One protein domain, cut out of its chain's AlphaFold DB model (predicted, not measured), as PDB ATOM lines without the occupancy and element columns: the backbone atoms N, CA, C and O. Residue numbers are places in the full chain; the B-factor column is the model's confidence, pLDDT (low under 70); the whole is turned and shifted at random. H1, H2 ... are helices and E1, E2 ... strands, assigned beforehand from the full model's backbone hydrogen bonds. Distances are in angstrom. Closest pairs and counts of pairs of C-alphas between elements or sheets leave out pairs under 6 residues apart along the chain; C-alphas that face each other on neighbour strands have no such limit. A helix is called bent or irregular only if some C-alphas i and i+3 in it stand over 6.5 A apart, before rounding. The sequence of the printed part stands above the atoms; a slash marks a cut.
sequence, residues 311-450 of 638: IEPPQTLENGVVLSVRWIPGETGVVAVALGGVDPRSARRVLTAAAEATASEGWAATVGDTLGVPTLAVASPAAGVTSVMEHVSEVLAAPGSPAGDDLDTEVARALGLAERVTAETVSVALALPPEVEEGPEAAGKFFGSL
ATOM      1  N   ILE A 311      17.822  12.715  33.200       71.50
ATOM      2  CA  ILE A 311      16.617  12.116  32.619       71.50
ATOM      3  C   ILE A 311      16.859  10.617  32.479       71.50
ATOM      4  O   ILE A 311      17.843  10.207  31.859       71.50
ATOM      5  N   GLU A 312      15.968   9.815  33.048       76.31
ATOM      6  CA  GLU A 312      15.944   8.370  32.843       76.31
ATOM      7  C   GLU A 312      15.162   8.014  31.572       76.31
ATOM      8  O   GLU A 312      14.254   8.756  31.173       76.31
ATOM      9  N   PRO A 313      15.497   6.898  30.898       80.12
ATOM     10  CA  PRO A 313      14.690   6.420  29.785       80.12
ATOM     11  C   PRO A 313      13.259   6.107  30.266       80.12
ATOM     12  O   PRO A 313      13.102   5.534  31.346       80.12
ATOM     13  N   PRO A 314      12.215   6.447  29.485       86.56
ATOM     14  CA  PRO A 314      10.842   6.093  29.829       86.56
ATOM     15  C   PRO A 314      10.670   4.577  29.968       86.56
ATOM     16  O   PRO A 314      11.220   3.809  29.176       86.56
ATOM     17  N   GLN A 315       9.875   4.158  30.945       91.31
ATOM     18  CA  GLN A 315       9.519   2.766  31.202       91.31
ATOM     19  C   GLN A 315       8.021   2.576  30.963       91.31
ATOM     20  O   GLN A 315       7.217   3.392  31.403       91.31
ATOM     21  N   THR A 316       7.629   1.498  30.288       91.19
ATOM     22  CA  THR A 316       6.216   1.117  30.153       91.19
ATOM     23  C   THR A 316       5.906   0.032  31.178       91.19
ATOM     24  O   THR A 316       6.539  -1.022  31.158       91.19
ATOM     25  N   LEU A 317       4.954   0.291  32.077       90.81
ATOM     26  CA  LEU A 317       4.477  -0.675  33.067       90.81
ATOM     27  C   LEU A 317       3.687  -1.807  32.387       90.81
ATOM     28  O   LEU A 317       3.195  -1.651  31.270       90.81
ATOM     29  N   GLU A 318       3.513  -2.941  33.073       87.25
ATOM     30  CA  GLU A 318       2.815  -4.118  32.521       87.25
ATOM     31  C   GLU A 318       1.367  -3.826  32.089       87.25
ATOM     32  O   GLU A 318       0.869  -4.425  31.138       87.25
ATOM     33  N   ASN A 319       0.699  -2.881  32.757       86.75
ATOM     34  CA  ASN A 319      -0.661  -2.455  32.431       86.75
ATOM     35  C   ASN A 319      -0.736  -1.423  31.286       86.75
ATOM     36  O   ASN A 319      -1.834  -1.072  30.863       86.75
ATOM     37  N   GLY A 320       0.402  -0.946  30.770       87.44
ATOM     38  CA  GLY A 320       0.484  -0.024  29.632       87.44
ATOM     39  C   GLY A 320       0.708   1.450  29.983       87.44
ATOM     40  O   GLY A 320       0.893   2.245  29.063       87.44
ATOM     41  N   VAL A 321       0.746   1.824  31.269       92.19
ATOM     42  CA  VAL A 321       1.120   3.188  31.688       92.19
ATOM     43  C   VAL A 321       2.577   3.458  31.318       92.19
ATOM     44  O   VAL A 321       3.447   2.623  31.565       92.19
ATOM     45  N   VAL A 322       2.869   4.642  30.780       93.69
ATOM     46  CA  VAL A 322       4.254   5.079  30.542       93.69
ATOM     47  C   VAL A 322       4.721   5.975  31.683       93.69
ATOM     48  O   VAL A 322       4.076   6.970  31.990       93.69
ATOM     49  N   LEU A 323       5.849   5.634  32.301       94.62
ATOM     50  CA  LEU A 323       6.482   6.370  33.389       94.62
ATOM     51  C   LEU A 323       7.810   6.966  32.916       94.62
ATOM     52  O   LEU A 323       8.659   6.270  32.365       94.62
ATOM     53  N   SER A 324       8.021   8.254  33.164       92.25
ATOM     54  CA  SER A 324       9.303   8.927  32.937       92.25
ATOM     55  C   SER A 324       9.778   9.618  34.208       92.25
ATOM     56  O   SER A 324       8.986  10.236  34.920       92.25
ATOM     57  N   VAL A 325      11.074   9.516  34.501       88.94
ATOM     58  CA  VAL A 325      11.670  10.072  35.721       88.94
ATOM     59  C   VAL A 325      12.783  11.041  35.356       88.94
ATOM     60  O   VAL A 325      13.644  10.768  34.517       88.94
ATOM     61  N   ARG A 326      12.756  12.207  35.999       84.75
ATOM     62  CA  ARG A 326      13.802  13.218  35.934       84.75
ATOM     63  C   ARG A 326      14.194  13.630  37.343       84.75
ATOM     64  O   ARG A 326      13.372  14.154  38.088       84.75
ATOM     65  N   TRP A 327      15.469  13.511  37.671       77.19
ATOM     66  CA  TRP A 327      16.000  13.999  38.939       77.19
ATOM     67  C   TRP A 327      16.269  15.502  38.849       77.19
ATOM     68  O   TRP A 327      16.940  15.954  37.918       77.19
ATOM     69  N   ILE A 328      15.728  16.286  39.784       69.62
ATOM     70  CA  ILE A 328      15.863  17.748  39.837       69.62
ATOM     71  C   ILE A 328      16.510  18.206  41.151       69.62
ATOM     72  O   ILE A 328      16.299  17.586  42.189       69.62
ATOM     73  N   PRO A 329      17.285  19.303  41.147       59.19
ATOM     74  CA  PRO A 329      17.750  19.906  42.390       59.19
ATOM     75  C   PRO A 329      16.581  20.605  43.108       59.19
ATOM     76  O   PRO A 329      15.838  21.354  42.476       59.19
ATOM     77  N   GLY A 330      16.433  20.419  44.424       65.62
ATOM     78  CA  GLY A 330      15.401  21.107  45.215       65.62
ATOM     79  C   GLY A 330      14.760  20.247  46.306       65.62
ATOM     80  O   GLY A 330      15.173  19.116  46.525       65.62
ATOM     81  N   GLU A 331      13.786  20.820  47.021       67.31
ATOM     82  CA  GLU A 331      12.964  20.126  48.046       67.31
ATOM     83  C   GLU A 331      11.550  19.807  47.549       67.31
ATOM     84  O   GLU A 331      10.762  19.184  48.257       67.31
ATOM     85  N   THR A 332      11.219  20.242  46.335       75.31
ATOM     86  CA  THR A 332       9.890  20.111  45.741       75.31
ATOM     87  C   THR A 332       9.951  19.084  44.626       75.31
ATOM     88  O   THR A 332      10.785  19.198  43.727       75.31
ATOM     89  N   GLY A 333       9.062  18.097  44.678       80.75
ATOM     90  CA  GLY A 333       8.805  17.189  43.570       80.75
ATOM     91  C   GLY A 333       7.608  17.649  42.745       80.75
ATOM     92  O   GLY A 333       6.732  18.353  43.246       80.75
ATOM     93  N   VAL A 334       7.574  17.245  41.477       89.56
ATOM     94  CA  VAL A 334       6.419  17.435  40.595       89.56
ATOM     95  C   VAL A 334       5.977  16.088  40.046       89.56
ATOM     96  O   VAL A 334       6.775  15.379  39.433       89.56
ATOM     97  N   VAL A 335       4.697  15.770  40.221       95.69
ATOM     98  CA  VAL A 335       4.028  14.646  39.560       95.69
ATOM     99  C   VAL A 335       3.162  15.223  38.453       95.69
ATOM    100  O   VAL A 335       2.266  16.020  38.726       95.69
ATOM    101  N   ALA A 336       3.429  14.850  37.204       95.75
ATOM    102  CA  ALA A 336       2.595  15.240  36.080       95.75
ATOM    103  C   ALA A 336       1.966  14.028  35.400       95.75
ATOM    104  O   ALA A 336       2.622  13.010  35.199       95.75
ATOM    105  N   VAL A 337       0.705  14.170  35.013       97.62
ATOM    106  CA  VAL A 337      -0.073  13.159  34.298       97.62
ATOM    107  C   VAL A 337      -0.581  13.754  32.998       97.62
ATOM    108  O   VAL A 337      -1.084  14.875  32.979       97.62
ATOM    109  N   ALA A 338      -0.474  12.994  31.916       96.12
ATOM    110  CA  ALA A 338      -1.074  13.298  30.629       96.12
ATOM    111  C   ALA A 338      -2.055  12.193  30.235       96.12
ATOM    112  O   ALA A 338      -1.771  11.012  30.449       96.12
ATOM    113  N   LEU A 339      -3.184  12.585  29.641       93.62
ATOM    114  CA  LEU A 339      -4.205  11.659  29.153       93.62
ATOM    115  C   LEU A 339      -4.303  11.731  27.628       93.62
ATOM    116  O   LEU A 339      -4.764  12.731  27.078       93.62
ATOM    117  N   GLY A 340      -3.867  10.675  26.946       89.62
ATOM    118  CA  GLY A 340      -3.895  10.561  25.487       89.62
ATOM    119  C   GLY A 340      -4.949   9.572  24.999       89.62
ATOM    120  O   GLY A 340      -5.220   8.568  25.650       89.62
ATOM    121  N   GLY A 341      -5.561   9.835  23.841       84.12
ATOM    122  CA  GLY A 341      -6.557   8.924  23.257       84.12
ATOM    123  C   GLY A 341      -7.899   8.854  24.003       84.12
ATOM    124  O   GLY A 341      -8.714   7.983  23.705       84.12
ATOM    125  N   VAL A 342      -8.154   9.774  24.937       86.19
ATOM    126  CA  VAL A 342      -9.423   9.938  25.666       86.19
ATOM    127  C   VAL A 342     -10.136  11.182  25.142       86.19
ATOM    128  O   VAL A 342      -9.485  12.128  24.697       86.19
ATOM    129  N   ASP A 343     -11.467  11.200  25.199       85.06
ATOM    130  CA  ASP A 343     -12.243  12.423  24.990       85.06
ATOM    131  C   ASP A 343     -11.682  13.567  25.872       85.06
ATOM    132  O   ASP A 343     -11.700  13.445  27.103       85.06
ATOM    133  N   PRO A 344     -11.217  14.692  25.289       83.62
ATOM    134  CA  PRO A 344     -10.592  15.777  26.038       83.62
ATOM    135  C   PRO A 344     -11.473  16.365  27.141       83.62
ATOM    136  O   PRO A 344     -10.951  16.816  28.160       83.62
ATOM    137  N   ARG A 345     -12.806  16.358  26.984       84.00
ATOM    138  CA  ARG A 345     -13.718  16.834  28.040       84.00
ATOM    139  C   ARG A 345     -13.728  15.895  29.229       84.00
ATOM    140  O   ARG A 345     -13.688  16.338  30.375       84.00
ATOM    141  N   SER A 346     -13.811  14.599  28.964       85.75
ATOM    142  CA  SER A 346     -13.758  13.565  29.993       85.75
ATOM    143  C   SER A 346     -12.394  13.550  30.684       85.75
ATOM    144  O   SER A 346     -12.344  13.607  31.909       85.75
ATOM    145  N   ALA A 347     -11.303  13.630  29.919       89.62
ATOM    146  CA  ALA A 347      -9.948  13.760  30.447       89.62
ATOM    147  C   ALA A 347      -9.786  15.000  31.344       89.62
ATOM    148  O   ALA A 347      -9.359  14.878  32.488       89.62
ATOM    149  N   ARG A 348     -10.198  16.190  30.882       90.81
ATOM    150  CA  ARG A 348     -10.131  17.425  31.684       90.81
ATOM    151  C   ARG A 348     -10.956  17.341  32.965       90.81
ATOM    152  O   ARG A 348     -10.491  17.824  33.991       90.81
ATOM    153  N   ARG A 349     -12.142  16.720  32.939       90.38
ATOM    154  CA  ARG A 349     -12.959  16.507  34.148       90.38
ATOM    155  C   ARG A 349     -12.229  15.646  35.177       90.38
ATOM    156  O   ARG A 349     -12.154  16.041  36.334       90.38
ATOM    157  N   VAL A 350     -11.652  14.522  34.749       92.50
ATOM    158  CA  VAL A 350     -10.884  13.628  35.635       92.50
ATOM    159  C   VAL A 350      -9.651  14.339  36.200       92.50
ATOM    160  O   VAL A 350      -9.424  14.309  37.405       92.50
ATOM    161  N   LEU A 351      -8.888  15.044  35.359       94.81
ATOM    162  CA  LEU A 351      -7.701  15.785  35.802       94.81
ATOM    163  C   LEU A 351      -8.046  16.954  36.733       94.81
ATOM    164  O   LEU A 351      -7.281  17.240  37.647       94.81
ATOM    165  N   THR A 352      -9.199  17.601  36.540       94.75
ATOM    166  CA  THR A 352      -9.695  18.648  37.449       94.75
ATOM    167  C   THR A 352     -10.085  18.061  38.799       94.75
ATOM    168  O   THR A 352      -9.674  18.602  39.817       94.75
ATOM    169  N   ALA A 353     -10.770  16.915  38.828       93.38
ATOM    170  CA  ALA A 353     -11.071  16.221  40.081       93.38
ATOM    171  C   ALA A 353      -9.790  15.805  40.832       93.38
ATOM    172  O   ALA A 353      -9.708  15.948  42.049       93.38
ATOM    173  N   ALA A 354      -8.756  15.355  40.113       93.75
ATOM    174  CA  ALA A 354      -7.458  15.029  40.705       93.75
ATOM    175  C   ALA A 354      -6.717  16.281  41.215       93.75
ATOM    176  O   ALA A 354      -6.082  16.246  42.270       93.75
ATOM    177  N   ALA A 355      -6.826  17.408  40.504       91.81
ATOM    178  CA  ALA A 355      -6.303  18.693  40.966       91.81
ATOM    179  C   ALA A 355      -7.011  19.176  42.238       91.81
ATOM    180  O   ALA A 355      -6.355  19.639  43.160       91.81
ATOM    181  N   GLU A 356      -8.335  19.041  42.313       91.38
ATOM    182  CA  GLU A 356      -9.125  19.409  43.493       91.38
ATOM    183  C   GLU A 356      -8.771  18.535  44.705       91.38
ATOM    184  O   GLU A 356      -8.547  19.072  45.790       91.38
ATOM    185  N   ALA A 357      -8.628  17.218  44.511       88.62
ATOM    186  CA  ALA A 357      -8.233  16.275  45.563       88.62
ATOM    187  C   ALA A 357      -6.809  16.519  46.095       88.62
ATOM    188  O   ALA A 357      -6.531  16.308  47.269       88.62
ATOM    189  N   THR A 358      -5.893  16.983  45.244       85.56
ATOM    190  CA  THR A 358      -4.523  17.323  45.668       85.56
ATOM    191  C   THR A 358      -4.426  18.734  46.251       85.56
ATOM    192  O   THR A 358      -3.631  18.977  47.159       85.56
ATOM    193  N   ALA A 359      -5.264  19.668  45.795       78.44
ATOM    194  CA  ALA A 359      -5.341  21.016  46.347       78.44
ATOM    195  C   ALA A 359      -5.926  21.042  47.768       78.44
ATOM    196  O   ALA A 359      -5.524  21.894  48.563       78.44
ATOM    197  N   SER A 360      -6.825  20.113  48.125       74.62
ATOM    198  CA  SER A 360      -7.334  19.998  49.503       74.62
ATOM    199  C   SER A 360      -6.250  19.657  50.532       74.62
ATOM    200  O   SER A 360      -6.395  20.028  51.693       74.62
ATOM    201  N   GLU A 361      -5.142  19.052  50.100       77.44
ATOM    202  CA  GLU A 361      -3.949  18.767  50.919       77.44
ATOM    203  C   GLU A 361      -2.950  19.945  50.958       77.44
ATOM    204  O   GLU A 361      -1.877  19.865  51.558       77.44
ATOM    205  N   GLY A 362      -3.282  21.073  50.315       77.38
ATOM    206  CA  GLY A 362      -2.447  22.276  50.271       77.38
ATOM    207  C   GLY A 362      -1.346  22.257  49.204       77.38
ATOM    208  O   GLY A 362      -0.449  23.104  49.245       77.38
ATOM    209  N   TRP A 363      -1.383  21.321  48.250       84.31
ATOM    210  CA  TRP A 363      -0.414  21.248  47.151       84.31
ATOM    211  C   TRP A 363      -0.830  22.094  45.943       84.31
ATOM    212  O   TRP A 363      -2.011  22.313  45.678       84.31
ATOM    213  N   ALA A 364       0.156  22.575  45.185       81.19
ATOM    214  CA  ALA A 364      -0.097  23.403  44.011       81.19
ATOM    215  C   ALA A 364      -0.363  22.518  42.789       81.19
ATOM    216  O   ALA A 364       0.538  21.816  42.331       81.19
ATOM    217  N   ALA A 365      -1.580  22.574  42.247       87.19
ATOM    218  CA  ALA A 365      -1.992  21.804  41.080       87.19
ATOM    219  C   ALA A 365      -2.348  22.716  39.895       87.19
ATOM    220  O   ALA A 365      -3.038  23.724  40.048       87.19
ATOM    221  N   THR A 366      -1.910  22.341  38.695       87.50
ATOM    222  CA  THR A 366      -2.239  23.029  37.441       87.50
ATOM    223  C   THR A 366      -2.782  22.038  36.425       87.50
ATOM    224  O   THR A 366      -2.089  21.087  36.060       87.50
ATOM    225  N   VAL A 367      -3.998  22.286  35.941       92.31
ATOM    226  CA  VAL A 367      -4.598  21.553  34.818       92.31
ATOM    227  C   VAL A 367      -4.445  22.386  33.554       92.31
ATOM    228  O   VAL A 367      -4.787  23.569  33.537       92.31
ATOM    229  N   GLY A 368      -3.956  21.774  32.483       89.38
ATOM    230  CA  GLY A 368      -3.713  22.443  31.211       89.38
ATOM    231  C   GLY A 368      -3.847  21.504  30.021       89.38
ATOM    232  O   GLY A 368      -4.229  20.347  30.166       89.38
ATOM    233  N   ASP A 369      -3.493  22.008  28.841       88.94
ATOM    234  CA  ASP A 369      -3.321  21.202  27.632       88.94
ATOM    235  C   ASP A 369      -1.914  21.426  27.073       88.94
ATOM    236  O   ASP A 369      -1.503  22.567  26.850       88.94
ATOM    237  N   THR A 370      -1.215  20.339  26.759       88.62
ATOM    238  CA  THR A 370       0.050  20.370  26.022       88.62
ATOM    239  C   THR A 370      -0.218  19.908  24.598       88.62
ATOM    240  O   THR A 370      -0.353  18.713  24.348       88.62
ATOM    241  N   LEU A 371      -0.322  20.853  23.656       86.31
ATOM    242  CA  LEU A 371      -0.620  20.574  22.241       86.31
ATOM    243  C   LEU A 371      -1.842  19.651  22.045       86.31
ATOM    244  O   LEU A 371      -1.795  18.701  21.274       86.31
ATOM    245  N   GLY A 372      -2.941  19.919  22.755       84.88
ATOM    246  CA  GLY A 372      -4.176  19.131  22.636       84.88
ATOM    247  C   GLY A 372      -4.215  17.846  23.467       84.88
ATOM    248  O   GLY A 372      -5.214  17.134  23.419       84.88
ATOM    249  N   VAL A 373      -3.165  17.556  24.242       91.62
ATOM    250  CA  VAL A 373      -3.156  16.494  25.256       91.62
ATOM    251  C   VAL A 373      -3.458  17.112  26.626       91.62
ATOM    252  O   VAL A 373      -2.649  17.916  27.101       91.62
ATOM    253  N   PRO A 374      -4.580  16.766  27.279       94.12
ATOM    254  CA  PRO A 374      -4.877  17.219  28.634       94.12
ATOM    255  C   PRO A 374      -3.817  16.759  29.632       94.12
ATOM    256  O   PRO A 374      -3.417  15.591  29.636       94.12
ATOM    257  N   THR A 375      -3.374  17.678  30.487       94.75
ATOM    258  CA  THR A 375      -2.344  17.426  31.498       94.75
ATOM    259  C   THR A 375      -2.717  17.980  32.868       94.75
ATOM    260  O   THR A 375      -3.420  18.981  32.989       94.75
ATOM    261  N   LEU A 376      -2.219  17.312  33.901       96.69
ATOM    262  CA  LEU A 376      -2.175  17.764  35.285       96.69
ATOM    263  C   LEU A 376      -0.709  17.803  35.707       96.69
ATOM    264  O   LEU A 376       0.033  16.878  35.390       96.69
ATOM    265  N   ALA A 377      -0.304  18.822  36.450       93.19
ATOM    266  CA  ALA A 377       0.949  18.823  37.192       93.19
ATOM    267  C   ALA A 377       0.685  19.259  38.631       93.19
ATOM    268  O   ALA A 377      -0.002  20.254  38.853       93.19
ATOM    269  N   VAL A 378       1.225  18.514  39.591       91.25
ATOM    270  CA  VAL A 378       1.088  18.774  41.024       91.25
ATOM    271  C   VAL A 378       2.477  18.904  41.627       91.25
ATOM    272  O   VAL A 378       3.298  17.998  41.490       91.25
ATOM    273  N   ALA A 379       2.742  20.035  42.276       87.25
ATOM    274  CA  ALA A 379       3.981  20.310  42.983       87.25
ATOM    275  C   ALA A 379       3.773  20.176  44.496       87.25
ATOM    276  O   ALA A 379       2.899  20.827  45.075       87.25
ATOM    277  N   SER A 380       4.612  19.365  45.139       82.69
ATOM    278  CA  SER A 380       4.570  19.113  46.581       82.69
ATOM    279  C   SER A 380       5.980  19.074  47.177       82.69
ATOM    280  O   SER A 380       6.944  18.762  46.470       82.69
ATOM    281  N   PRO A 381       6.141  19.329  48.487       78.06
ATOM    282  CA  PRO A 381       7.376  18.991  49.189       78.06
ATOM    283  C   PRO A 381       7.722  17.503  49.013       78.06
ATOM    284  O   PRO A 381       6.820  16.681  48.846       78.06
ATOM    285  N   ALA A 382       9.008  17.152  49.098       74.06
ATOM    286  CA  ALA A 382       9.519  15.789  48.918       74.06
ATOM    287  C   ALA A 382       8.739  14.736  49.729       74.06
ATOM    288  O   ALA A 382       8.382  13.688  49.200       74.06
ATOM    289  N   ALA A 383       8.395  15.056  50.981       75.94
ATOM    290  CA  ALA A 383       7.639  14.173  51.868       75.94
ATOM    291  C   ALA A 383       6.197  13.883  51.399       75.94
ATOM    292  O   ALA A 383       5.631  12.871  51.792       75.94
ATOM    293  N   GLY A 384       5.600  14.754  50.575       80.88
ATOM    294  CA  GLY A 384       4.227  14.608  50.073       80.88
ATOM    295  C   GLY A 384       4.122  13.974  48.684       80.88
ATOM    296  O   GLY A 384       3.020  13.675  48.239       80.88
ATOM    297  N   VAL A 385       5.244  13.751  47.986       85.88
ATOM    298  CA  VAL A 385       5.243  13.283  46.585       85.88
ATOM    299  C   VAL A 385       4.545  11.929  46.428       85.88
ATOM    300  O   VAL A 385       3.755  11.744  45.505       85.88
ATOM    301  N   THR A 386       4.792  10.994  47.343       91.06
ATOM    302  CA  THR A 386       4.150   9.671  47.338       91.06
ATOM    303  C   THR A 386       2.636   9.783  47.525       91.06
ATOM    304  O   THR A 386       1.879   9.137  46.806       91.06
ATOM    305  N   SER A 387       2.185  10.661  48.425       91.19
ATOM    306  CA  SER A 387       0.758  10.913  48.648       91.19
ATOM    307  C   SER A 387       0.091  11.552  47.429       91.19
ATOM    308  O   SER A 387      -1.044  11.210  47.115       91.19
ATOM    309  N   VAL A 388       0.787  12.422  46.689       90.81
ATOM    310  CA  VAL A 388       0.281  12.946  45.408       90.81
ATOM    311  C   VAL A 388       0.022  11.808  44.416       90.81
ATOM    312  O   VAL A 388      -1.026  11.791  43.775       90.81
ATOM    313  N   MET A 389       0.953  10.855  44.283       95.31
ATOM    314  CA  MET A 389       0.786   9.711  43.371       95.31
ATOM    315  C   MET A 389      -0.438   8.872  43.738       95.31
ATOM    316  O   MET A 389      -1.209   8.514  42.852       95.31
ATOM    317  N   GLU A 390      -0.631   8.611  45.031       94.81
ATOM    318  CA  GLU A 390      -1.788   7.890  45.562       94.81
ATOM    319  C   GLU A 390      -3.102   8.592  45.195       94.81
ATOM    320  O   GLU A 390      -3.892   8.027  44.437       94.81
ATOM    321  N   HIS A 391      -3.281   9.856  45.598       93.19
ATOM    322  CA  HIS A 391      -4.507  10.628  45.337       93.19
ATOM    323  C   HIS A 391      -4.828  10.723  43.842       93.19
ATOM    324  O   HIS A 391      -5.975  10.557  43.422       93.19
ATOM    325  N   VAL A 392      -3.813  10.980  43.013       95.38
ATOM    326  CA  VAL A 392      -4.006  11.050  41.563       95.38
ATOM    327  C   VAL A 392      -4.398   9.677  41.015       95.38
ATOM    328  O   VAL A 392      -5.340   9.592  40.231       95.38
ATOM    329  N   SER A 393      -3.733   8.597  41.437       94.88
ATOM    330  CA  SER A 393      -4.053   7.238  40.979       94.88
ATOM    331  C   SER A 393      -5.472   6.799  41.356       94.88
ATOM    332  O   SER A 393      -6.161   6.215  40.520       94.88
ATOM    333  N   GLU A 394      -5.949   7.147  42.554       94.00
ATOM    334  CA  GLU A 394      -7.305   6.839  43.017       94.00
ATOM    335  C   GLU A 394      -8.369   7.524  42.156       94.00
ATOM    336  O   GLU A 394      -9.338   6.890  41.732       94.00
ATOM    337  N   VAL A 395      -8.168   8.805  41.828       92.62
ATOM    338  CA  VAL A 395      -9.091   9.548  40.960       92.62
ATOM    339  C   VAL A 395      -9.072   9.001  39.531       92.62
ATOM    340  O   VAL A 395     -10.129   8.884  38.910       92.62
ATOM    341  N   LEU A 396      -7.901   8.625  39.007       91.88
ATOM    342  CA  LEU A 396      -7.793   7.995  37.684       91.88
ATOM    343  C   LEU A 396      -8.467   6.615  37.633       91.88
ATOM    344  O   LEU A 396      -8.987   6.235  36.584       91.88
ATOM    345  N   ALA A 397      -8.471   5.877  38.745       88.94
ATOM    346  CA  ALA A 397      -9.117   4.572  38.861       88.94
ATOM    347  C   ALA A 397     -10.646   4.659  39.033       88.94
ATOM    348  O   ALA A 397     -11.347   3.655  38.865       88.94
ATOM    349  N   ALA A 398     -11.182   5.834  39.376       85.00
ATOM    350  CA  ALA A 398     -12.601   6.004  39.651       85.00
ATOM    351  C   ALA A 398     -13.466   5.785  38.389       85.00
ATOM    352  O   ALA A 398     -13.126   6.240  37.290       85.00
ATOM    353  N   PRO A 399     -14.633   5.123  38.509       71.38
ATOM    354  CA  PRO A 399     -15.515   4.890  37.373       71.38
ATOM    355  C   PRO A 399     -16.068   6.215  36.826       71.38
ATOM    356  O   PRO A 399     -16.855   6.902  37.475       71.38
ATOM    357  N   GLY A 400     -15.679   6.560  35.596       64.75
ATOM    358  CA  GLY A 400     -16.156   7.765  34.919       64.75
ATOM    359  C   GLY A 400     -17.652   7.718  34.577       64.75
ATOM    360  O   GLY A 400     -18.180   6.687  34.141       64.75
ATOM    361  N   SER A 401     -18.329   8.862  34.716       60.19
ATOM    362  CA  SER A 401     -19.685   9.055  34.183       60.19
ATOM    363  C   SER A 401     -19.638   9.186  32.657       60.19
ATOM    364  O   SER A 401     -18.786   9.922  32.153       60.19
ATOM    365  N   PRO A 402     -20.528   8.508  31.908       59.16
ATOM    366  CA  PRO A 402     -20.550   8.609  30.452       59.16
ATOM    367  C   PRO A 402     -20.764  10.064  30.010       59.16
ATOM    368  O   PRO A 402     -21.478  10.833  30.662       59.16
ATOM    369  N   ALA A 403     -20.121  10.453  28.909       59.88
ATOM    370  CA  ALA A 403     -20.363  11.746  28.282       59.88
ATOM    371  C   ALA A 403     -21.814  11.819  27.760       59.88
ATOM    372  O   ALA A 403     -22.380  10.812  27.334       59.88
ATOM    373  N   GLY A 404     -22.437  12.999  27.848       62.06
ATOM    374  CA  GLY A 404     -23.798  13.213  27.342       62.06
ATOM    375  C   GLY A 404     -23.868  13.165  25.810       62.06
ATOM    376  O   GLY A 404     -22.846  13.174  25.133       62.06
ATOM    377  N   ASP A 405     -25.077  13.156  25.240       64.50
ATOM    378  CA  ASP A 405     -25.276  13.203  23.779       64.50
ATOM    379  C   ASP A 405     -25.142  14.638  23.224       64.50
ATOM    380  O   ASP A 405     -26.117  15.294  22.821       64.50
ATOM    381  N   ASP A 406     -23.904  15.137  23.209       78.19
ATOM    382  CA  ASP A 406     -23.501  16.382  22.551       78.19
ATOM    383  C   ASP A 406     -22.664  16.132  21.277       78.19
ATOM    384  O   ASP A 406     -22.223  15.017  20.988       78.19
ATOM    385  N   LEU A 407     -22.509  17.179  20.457       82.31
ATOM    386  CA  LEU A 407     -21.820  17.091  19.164       82.31
ATOM    387  C   LEU A 407     -20.329  16.743  19.329       82.31
ATOM    388  O   LEU A 407     -19.773  16.015  18.512       82.31
ATOM    389  N   ASP A 408     -19.694  17.219  20.399       79.75
ATOM    390  CA  ASP A 408     -18.286  16.948  20.696       79.75
ATOM    391  C   ASP A 408     -18.048  15.477  21.069       79.75
ATOM    392  O   ASP A 408     -17.055  14.887  20.650       79.75
ATOM    393  N   THR A 409     -18.987  14.854  21.784       78.94
ATOM    394  CA  THR A 409     -18.954  13.424  22.120       78.94
ATOM    395  C   THR A 409     -19.119  12.565  20.869       78.94
ATOM    396  O   THR A 409     -18.433  11.558  20.708       78.94
ATOM    397  N   GLU A 410     -19.982  12.971  19.934       81.06
ATOM    398  CA  GLU A 410     -20.100  12.301  18.635       81.06
ATOM    399  C   GLU A 410     -18.797  12.380  17.830       81.06
ATOM    400  O   GLU A 410     -18.357  11.369  17.276       81.06
ATOM    401  N   VAL A 411     -18.141  13.543  17.831       82.38
ATOM    402  CA  VAL A 411     -16.819  13.724  17.221       82.38
ATOM    403  C   VAL A 411     -15.775  12.834  17.903       82.38
ATOM    404  O   VAL A 411     -15.048  12.119  17.217       82.38
ATOM    405  N   ALA A 412     -15.724  12.809  19.237       80.94
ATOM    406  CA  ALA A 412     -14.788  11.973  19.984       80.94
ATOM    407  C   ALA A 412     -14.972  10.476  19.671       80.94
ATOM    408  O   ALA A 412     -13.992   9.783  19.385       80.94
ATOM    409  N   ARG A 413     -16.223   9.990  19.621       79.25
ATOM    410  CA  ARG A 413     -16.547   8.611  19.212       79.25
ATOM    411  C   ARG A 413     -16.118   8.329  17.773       79.25
ATOM    412  O   ARG A 413     -15.546   7.274  17.510       79.25
ATOM    413  N   ALA A 414     -16.364   9.259  16.848       79.38
ATOM    414  CA  ALA A 414     -15.961   9.118  15.448       79.38
ATOM    415  C   ALA A 414     -14.434   9.074  15.272       79.38
ATOM    416  O   ALA A 414     -13.939   8.418  14.359       79.38
ATOM    417  N   LEU A 415     -13.686   9.733  16.162       78.81
ATOM    418  CA  LEU A 415     -12.224   9.687  16.223       78.81
ATOM    419  C   LEU A 415     -11.674   8.462  16.972       78.81
ATOM    420  O   LEU A 415     -10.458   8.292  17.059       78.81
ATOM    421  N   GLY A 416     -12.547   7.606  17.511       79.25
ATOM    422  CA  GLY A 416     -12.154   6.430  18.286       79.25
ATOM    423  C   GLY A 416     -11.550   6.764  19.651       79.25
ATOM    424  O   GLY A 416     -10.855   5.922  20.216       79.25
ATOM    425  N   LEU A 417     -11.796   7.970  20.175       82.25
ATOM    426  CA  LEU A 417     -11.339   8.362  21.505       82.25
ATOM    427  C   LEU A 417     -12.137   7.612  22.575       82.25
ATOM    428  O   LEU A 417     -13.351   7.420  22.460       82.25
ATOM    429  N   ALA A 418     -11.450   7.176  23.625       80.50
ATOM    430  CA  ALA A 418     -12.079   6.500  24.744       80.50
ATOM    431  C   ALA A 418     -12.941   7.480  25.557       80.50
ATOM    432  O   ALA A 418     -12.540   8.607  25.836       80.50
ATOM    433  N   GLU A 419     -14.122   7.033  25.988       78.31
ATOM    434  CA  GLU A 419     -14.985   7.800  26.903       78.31
ATOM    435  C   GLU A 419     -14.527   7.683  28.370       78.31
ATOM    436  O   GLU A 419     -15.037   8.378  29.246       78.31
ATOM    437  N   ARG A 420     -13.580   6.779  28.652       82.25
ATOM    438  CA  ARG A 420     -13.047   6.494  29.986       82.25
ATOM    439  C   ARG A 420     -11.529   6.408  29.947       82.25
ATOM    440  O   ARG A 420     -10.961   5.994  28.939       82.25
ATOM    441  N   VAL A 421     -10.911   6.768  31.064       87.00
ATOM    442  CA  VAL A 421      -9.475   6.607  31.285       87.00
ATOM    443  C   VAL A 421      -9.177   5.134  31.555       87.00
ATOM    444  O   VAL A 421      -9.866   4.489  32.343       87.00
ATOM    445  N   THR A 422      -8.159   4.607  30.885       87.56
ATOM    446  CA  THR A 422      -7.582   3.276  31.128       87.56
ATOM    447  C   THR A 422      -6.066   3.394  31.224       87.56
ATOM    448  O   THR A 422      -5.502   4.417  30.834       87.56
ATOM    449  N   ALA A 423      -5.391   2.366  31.732       88.88
ATOM    450  CA  ALA A 423      -3.940   2.392  31.919       88.88
ATOM    451  C   ALA A 423      -3.159   2.813  30.650       88.88
ATOM    452  O   ALA A 423      -2.264   3.648  30.723       88.88
ATOM    453  N   GLU A 424      -3.565   2.343  29.467       87.94
ATOM    454  CA  GLU A 424      -2.920   2.643  28.177       87.94
ATOM    455  C   GLU A 424      -3.094   4.102  27.717       87.94
ATOM    456  O   GLU A 424      -2.418   4.562  26.797       87.94
ATOM    457  N   THR A 425      -4.020   4.834  28.339       89.69
ATOM    458  CA  THR A 425      -4.277   6.252  28.056       89.69
ATOM    459  C   THR A 425      -3.513   7.194  28.982       89.69
ATOM    460  O   THR A 425      -3.599   8.410  28.818       89.69
ATOM    461  N   VAL A 426      -2.767   6.653  29.950       93.62
ATOM    462  CA  VAL A 426      -2.090   7.415  31.002       93.62
ATOM    463  C   VAL A 426      -0.582   7.421  30.768       93.62
ATOM    464  O   VAL A 426       0.058   6.384  30.603       93.62
ATOM    465  N   SER A 427      -0.000   8.616  30.808       95.56
ATOM    466  CA  SER A 427       1.446   8.821  30.883       95.56
ATOM    467  C   SER A 427       1.766   9.671  32.105       95.56
ATOM    468  O   SER A 427       1.104  10.681  32.351       95.56
ATOM    469  N   VAL A 428       2.775   9.265  32.868       97.38
ATOM    470  CA  VAL A 428       3.220   9.916  34.097       97.38
ATOM    471  C   VAL A 428       4.664  10.374  33.928       97.38
ATOM    472  O   VAL A 428       5.541   9.618  33.510       97.38
ATOM    473  N   ALA A 429       4.929  11.626  34.280       95.69
ATOM    474  CA  ALA A 429       6.273  12.167  34.376       95.69
ATOM    475  C   ALA A 429       6.535  12.670  35.791       95.69
ATOM    476  O   ALA A 429       5.735  13.414  36.358       95.69
ATOM    477  N   LEU A 430       7.678  12.283  36.342       93.69
ATOM    478  CA  LEU A 430       8.110  12.652  37.680       93.69
ATOM    479  C   LEU A 430       9.339  13.544  37.591       93.69
ATOM    480  O   LEU A 430      10.340  13.174  36.980       93.69
ATOM    481  N   ALA A 431       9.283  14.705  38.235       86.69
ATOM    482  CA  ALA A 431      10.463  15.494  38.540       86.69
ATOM    483  C   ALA A 431      10.747  15.372  40.041       86.69
ATOM    484  O   ALA A 431      10.068  16.007  40.841       86.69
ATOM    485  N   LEU A 432      11.708  14.527  40.418       83.38
ATOM    486  CA  LEU A 432      11.941  14.143  41.812       83.38
ATOM    487  C   LEU A 432      13.202  14.795  42.386       83.38
ATOM    488  O   LEU A 432      14.236  14.809  41.708       83.38
ATOM    489  N   PRO A 433      13.160  15.303  43.629       72.06
ATOM    490  CA  PRO A 433      14.374  15.627  44.354       72.06
ATOM    491  C   PRO A 433      15.108  14.336  44.765       72.06
ATOM    492  O   PRO A 433      14.462  13.299  44.928       72.06
ATOM    493  N   PRO A 434      16.439  14.373  44.978       69.19
ATOM    494  CA  PRO A 434      17.238  13.173  45.257       69.19
ATOM    495  C   PRO A 434      16.797  12.405  46.506       69.19
ATOM    496  O   PRO A 434      17.066  11.225  46.631       69.19
ATOM    497  N   GLU A 435      16.122  13.076  47.437       66.38
ATOM    498  CA  GLU A 435      15.666  12.496  48.703       66.38
ATOM    499  C   GLU A 435      14.464  11.547  48.551       66.38
ATOM    500  O   GLU A 435      14.083  10.903  49.523       66.38
ATOM    501  N   VAL A 436      13.857  11.477  47.362       73.81
ATOM    502  CA  VAL A 436      12.705  10.614  47.048       73.81
ATOM    503  C   VAL A 436      13.185   9.439  46.187       73.81
ATOM    504  O   VAL A 436      12.688   9.214  45.084       73.81
ATOM    505  N   GLU A 437      14.197   8.710  46.668       78.62
ATOM    506  CA  GLU A 437      14.821   7.591  45.937       78.62
ATOM    507  C   GLU A 437      13.810   6.485  45.590       78.62
ATOM    508  O   GLU A 437      13.845   5.938  44.492       78.62
ATOM    509  N   GLU A 438      12.851   6.225  46.481       84.19
ATOM    510  CA  GLU A 438      11.779   5.230  46.303       84.19
ATOM    511  C   GLU A 438      10.623   5.729  45.408       84.19
ATOM    512  O   GLU A 438       9.663   5.003  45.147       84.19
ATOM    513  N   GLY A 439      10.687   6.971  44.912       84.69
ATOM    514  CA  GLY A 439       9.631   7.577  44.095       84.69
ATOM    515  C   GLY A 439       9.257   6.784  42.833       84.69
ATOM    516  O   GLY A 439       8.062   6.618  42.576       84.69
ATOM    517  N   PRO A 440      10.220   6.264  42.044       87.19
ATOM    518  CA  PRO A 440       9.919   5.425  40.883       87.19
ATOM    519  C   PRO A 440       9.202   4.116  41.250       87.19
ATOM    520  O   PRO A 440       8.266   3.717  40.558       87.19
ATOM    521  N   GLU A 441       9.594   3.471  42.355       89.56
ATOM    522  CA  GLU A 441       8.956   2.240  42.843       89.56
ATOM    523  C   GLU A 441       7.517   2.510  43.305       89.56
ATOM    524  O   GLU A 441       6.587   1.801  42.912       89.56
ATOM    525  N   ALA A 442       7.313   3.587  44.069       90.81
ATOM    526  CA  ALA A 442       5.988   4.025  44.493       90.81
ATOM    527  C   ALA A 442       5.073   4.315  43.294       90.81
ATOM    528  O   ALA A 442       3.936   3.840  43.254       90.81
ATOM    529  N   ALA A 443       5.570   5.027  42.279       91.56
ATOM    530  CA  ALA A 443       4.809   5.291  41.063       91.56
ATOM    531  C   ALA A 443       4.430   3.998  40.325       91.56
ATOM    532  O   ALA A 443       3.286   3.861  39.886       91.56
ATOM    533  N   GLY A 444       5.346   3.027  40.245       90.94
ATOM    534  CA  GLY A 444       5.054   1.698  39.706       90.94
ATOM    535  C   GLY A 444       3.914   0.999  40.451       90.94
ATOM    536  O   GLY A 444       3.015   0.444  39.821       90.94
ATOM    537  N   LYS A 445       3.895   1.089  41.786       93.06
ATOM    538  CA  LYS A 445       2.843   0.507  42.630       93.06
ATOM    539  C   LYS A 445       1.476   1.172  42.426       93.06
ATOM    540  O   LYS A 445       0.492   0.464  42.231       93.06
ATOM    541  N   PHE A 446       1.406   2.503  42.473       94.31
ATOM    542  CA  PHE A 446       0.134   3.238  42.405       94.31
ATOM    543  C   PHE A 446      -0.464   3.265  40.995       94.31
ATOM    544  O   PHE A 446      -1.650   3.006  40.809       94.31
ATOM    545  N   PHE A 447       0.342   3.539  39.969       94.06
ATOM    546  CA  PHE A 447      -0.169   3.585  38.596       94.06
ATOM    547  C   PHE A 447      -0.269   2.194  37.957       94.06
ATOM    548  O   PHE A 447      -1.067   2.001  37.040       94.06
ATOM    549  N   GLY A 448       0.468   1.202  38.469       90.00
ATOM    550  CA  GLY A 448       0.369  -0.197  38.045       90.00
ATOM    551  C   GLY A 448      -0.964  -0.866  38.394       90.00
ATOM    552  O   GLY A 448      -1.345  -1.833  37.738       90.00
ATOM    553  N   SER A 449      -1.719  -0.341  39.369       88.00
ATOM    554  CA  SER A 449      -3.045  -0.869  39.725       88.00
ATOM    555  C   SER A 449      -4.184  -0.382  38.822       88.00
ATOM    556  O   SER A 449      -5.317  -0.837  38.982       88.00
ATOM    557  N   LEU A 450      -3.923   0.533  37.880       89.69
ATOM    558  CA  LEU A 450      -4.939   0.985  36.928       89.69
ATOM    559  C   LEU A 450      -5.375  -0.164  36.011       89.69
ATOM    560  O   LEU A 450      -4.545  -0.913  35.491       89.69
TER     561      LEU A 450
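What this domain is: This is residues 311 to 450 of the 638 residues of an uncharacterized protein of Acidobacteria bacterium RBG_13_68_16 (UniProt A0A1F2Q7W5). A twisted sheet of five strands has three helices, H1, H2 and H4, side by side over one face, making two layers. The short helix H3 lies off the sheet, beyond one end of it. The printed part has 140 residues, with four named helices and five named strands in the order E1 E2 H1 E3 E4 H2 H3 E5 H4; the mixed sheet runs E1, E5, E2, E4, E3. The class is mixed, helices and strands; the whole is compact, with a radius of gyration of the C-alphas of 14.9 A, and spans 48 by 31 by 26 A.

Where its parts are: E1, residues 322 to 327, begins at C-alpha 322 (4.254, 5.079, 30.542). E2 is residues 332 to 339, H1 344 to 359, 21.6 A, and E3 364 to 370. E4 is residues 373 to 381, 26.3 A. H2, residues 382 to 397, 24.0 A, is irregular: C-alphas 383 and 386 are 7.3 A apart. H3 is residues 407 to 414, E5 426 to 432, and H4 439 to 448, ending at C-alpha 448 (0.369, -0.197, 38.045).

How they stand to each other: E1 and E5 are parallel (N 324 and O 428, 2.9 A). Antiparallel are E5 and E2 (N 336 and O 429, 2.8 A), E2 and E4 (N 337 and O 376, 2.8 A) and the hairpin E3 and E4 (N 366 and O 377, 2.8 A). E2, H1, E3 and E4, H2 H3, E5 are split strand-helix-strand units, another strand lying between their two same-way strands, with right-handed crossovers. H1 and H2 touch at Ala 354 and Val 392, closest C-alphas 5.3 A, at a steep tilt of 38 degrees, opposite ways. H2 and H4 touch at Ser 393 and Phe 447, closest C-alphas 5.8 A. H3 is near H1. H1, H3 and H4 have every O i to N i+4 pair within hydrogen-bond range, H2 10 of 12.

The domain as a whole: The C-alphas of Leu 407 and Glu 435, the farthest apart, are 47.9 A apart. The printed part has no cut; the link H3 to E5 is long. Residues 328 to 331, 400 to 405 and 434 to 435 have pLDDT under 70.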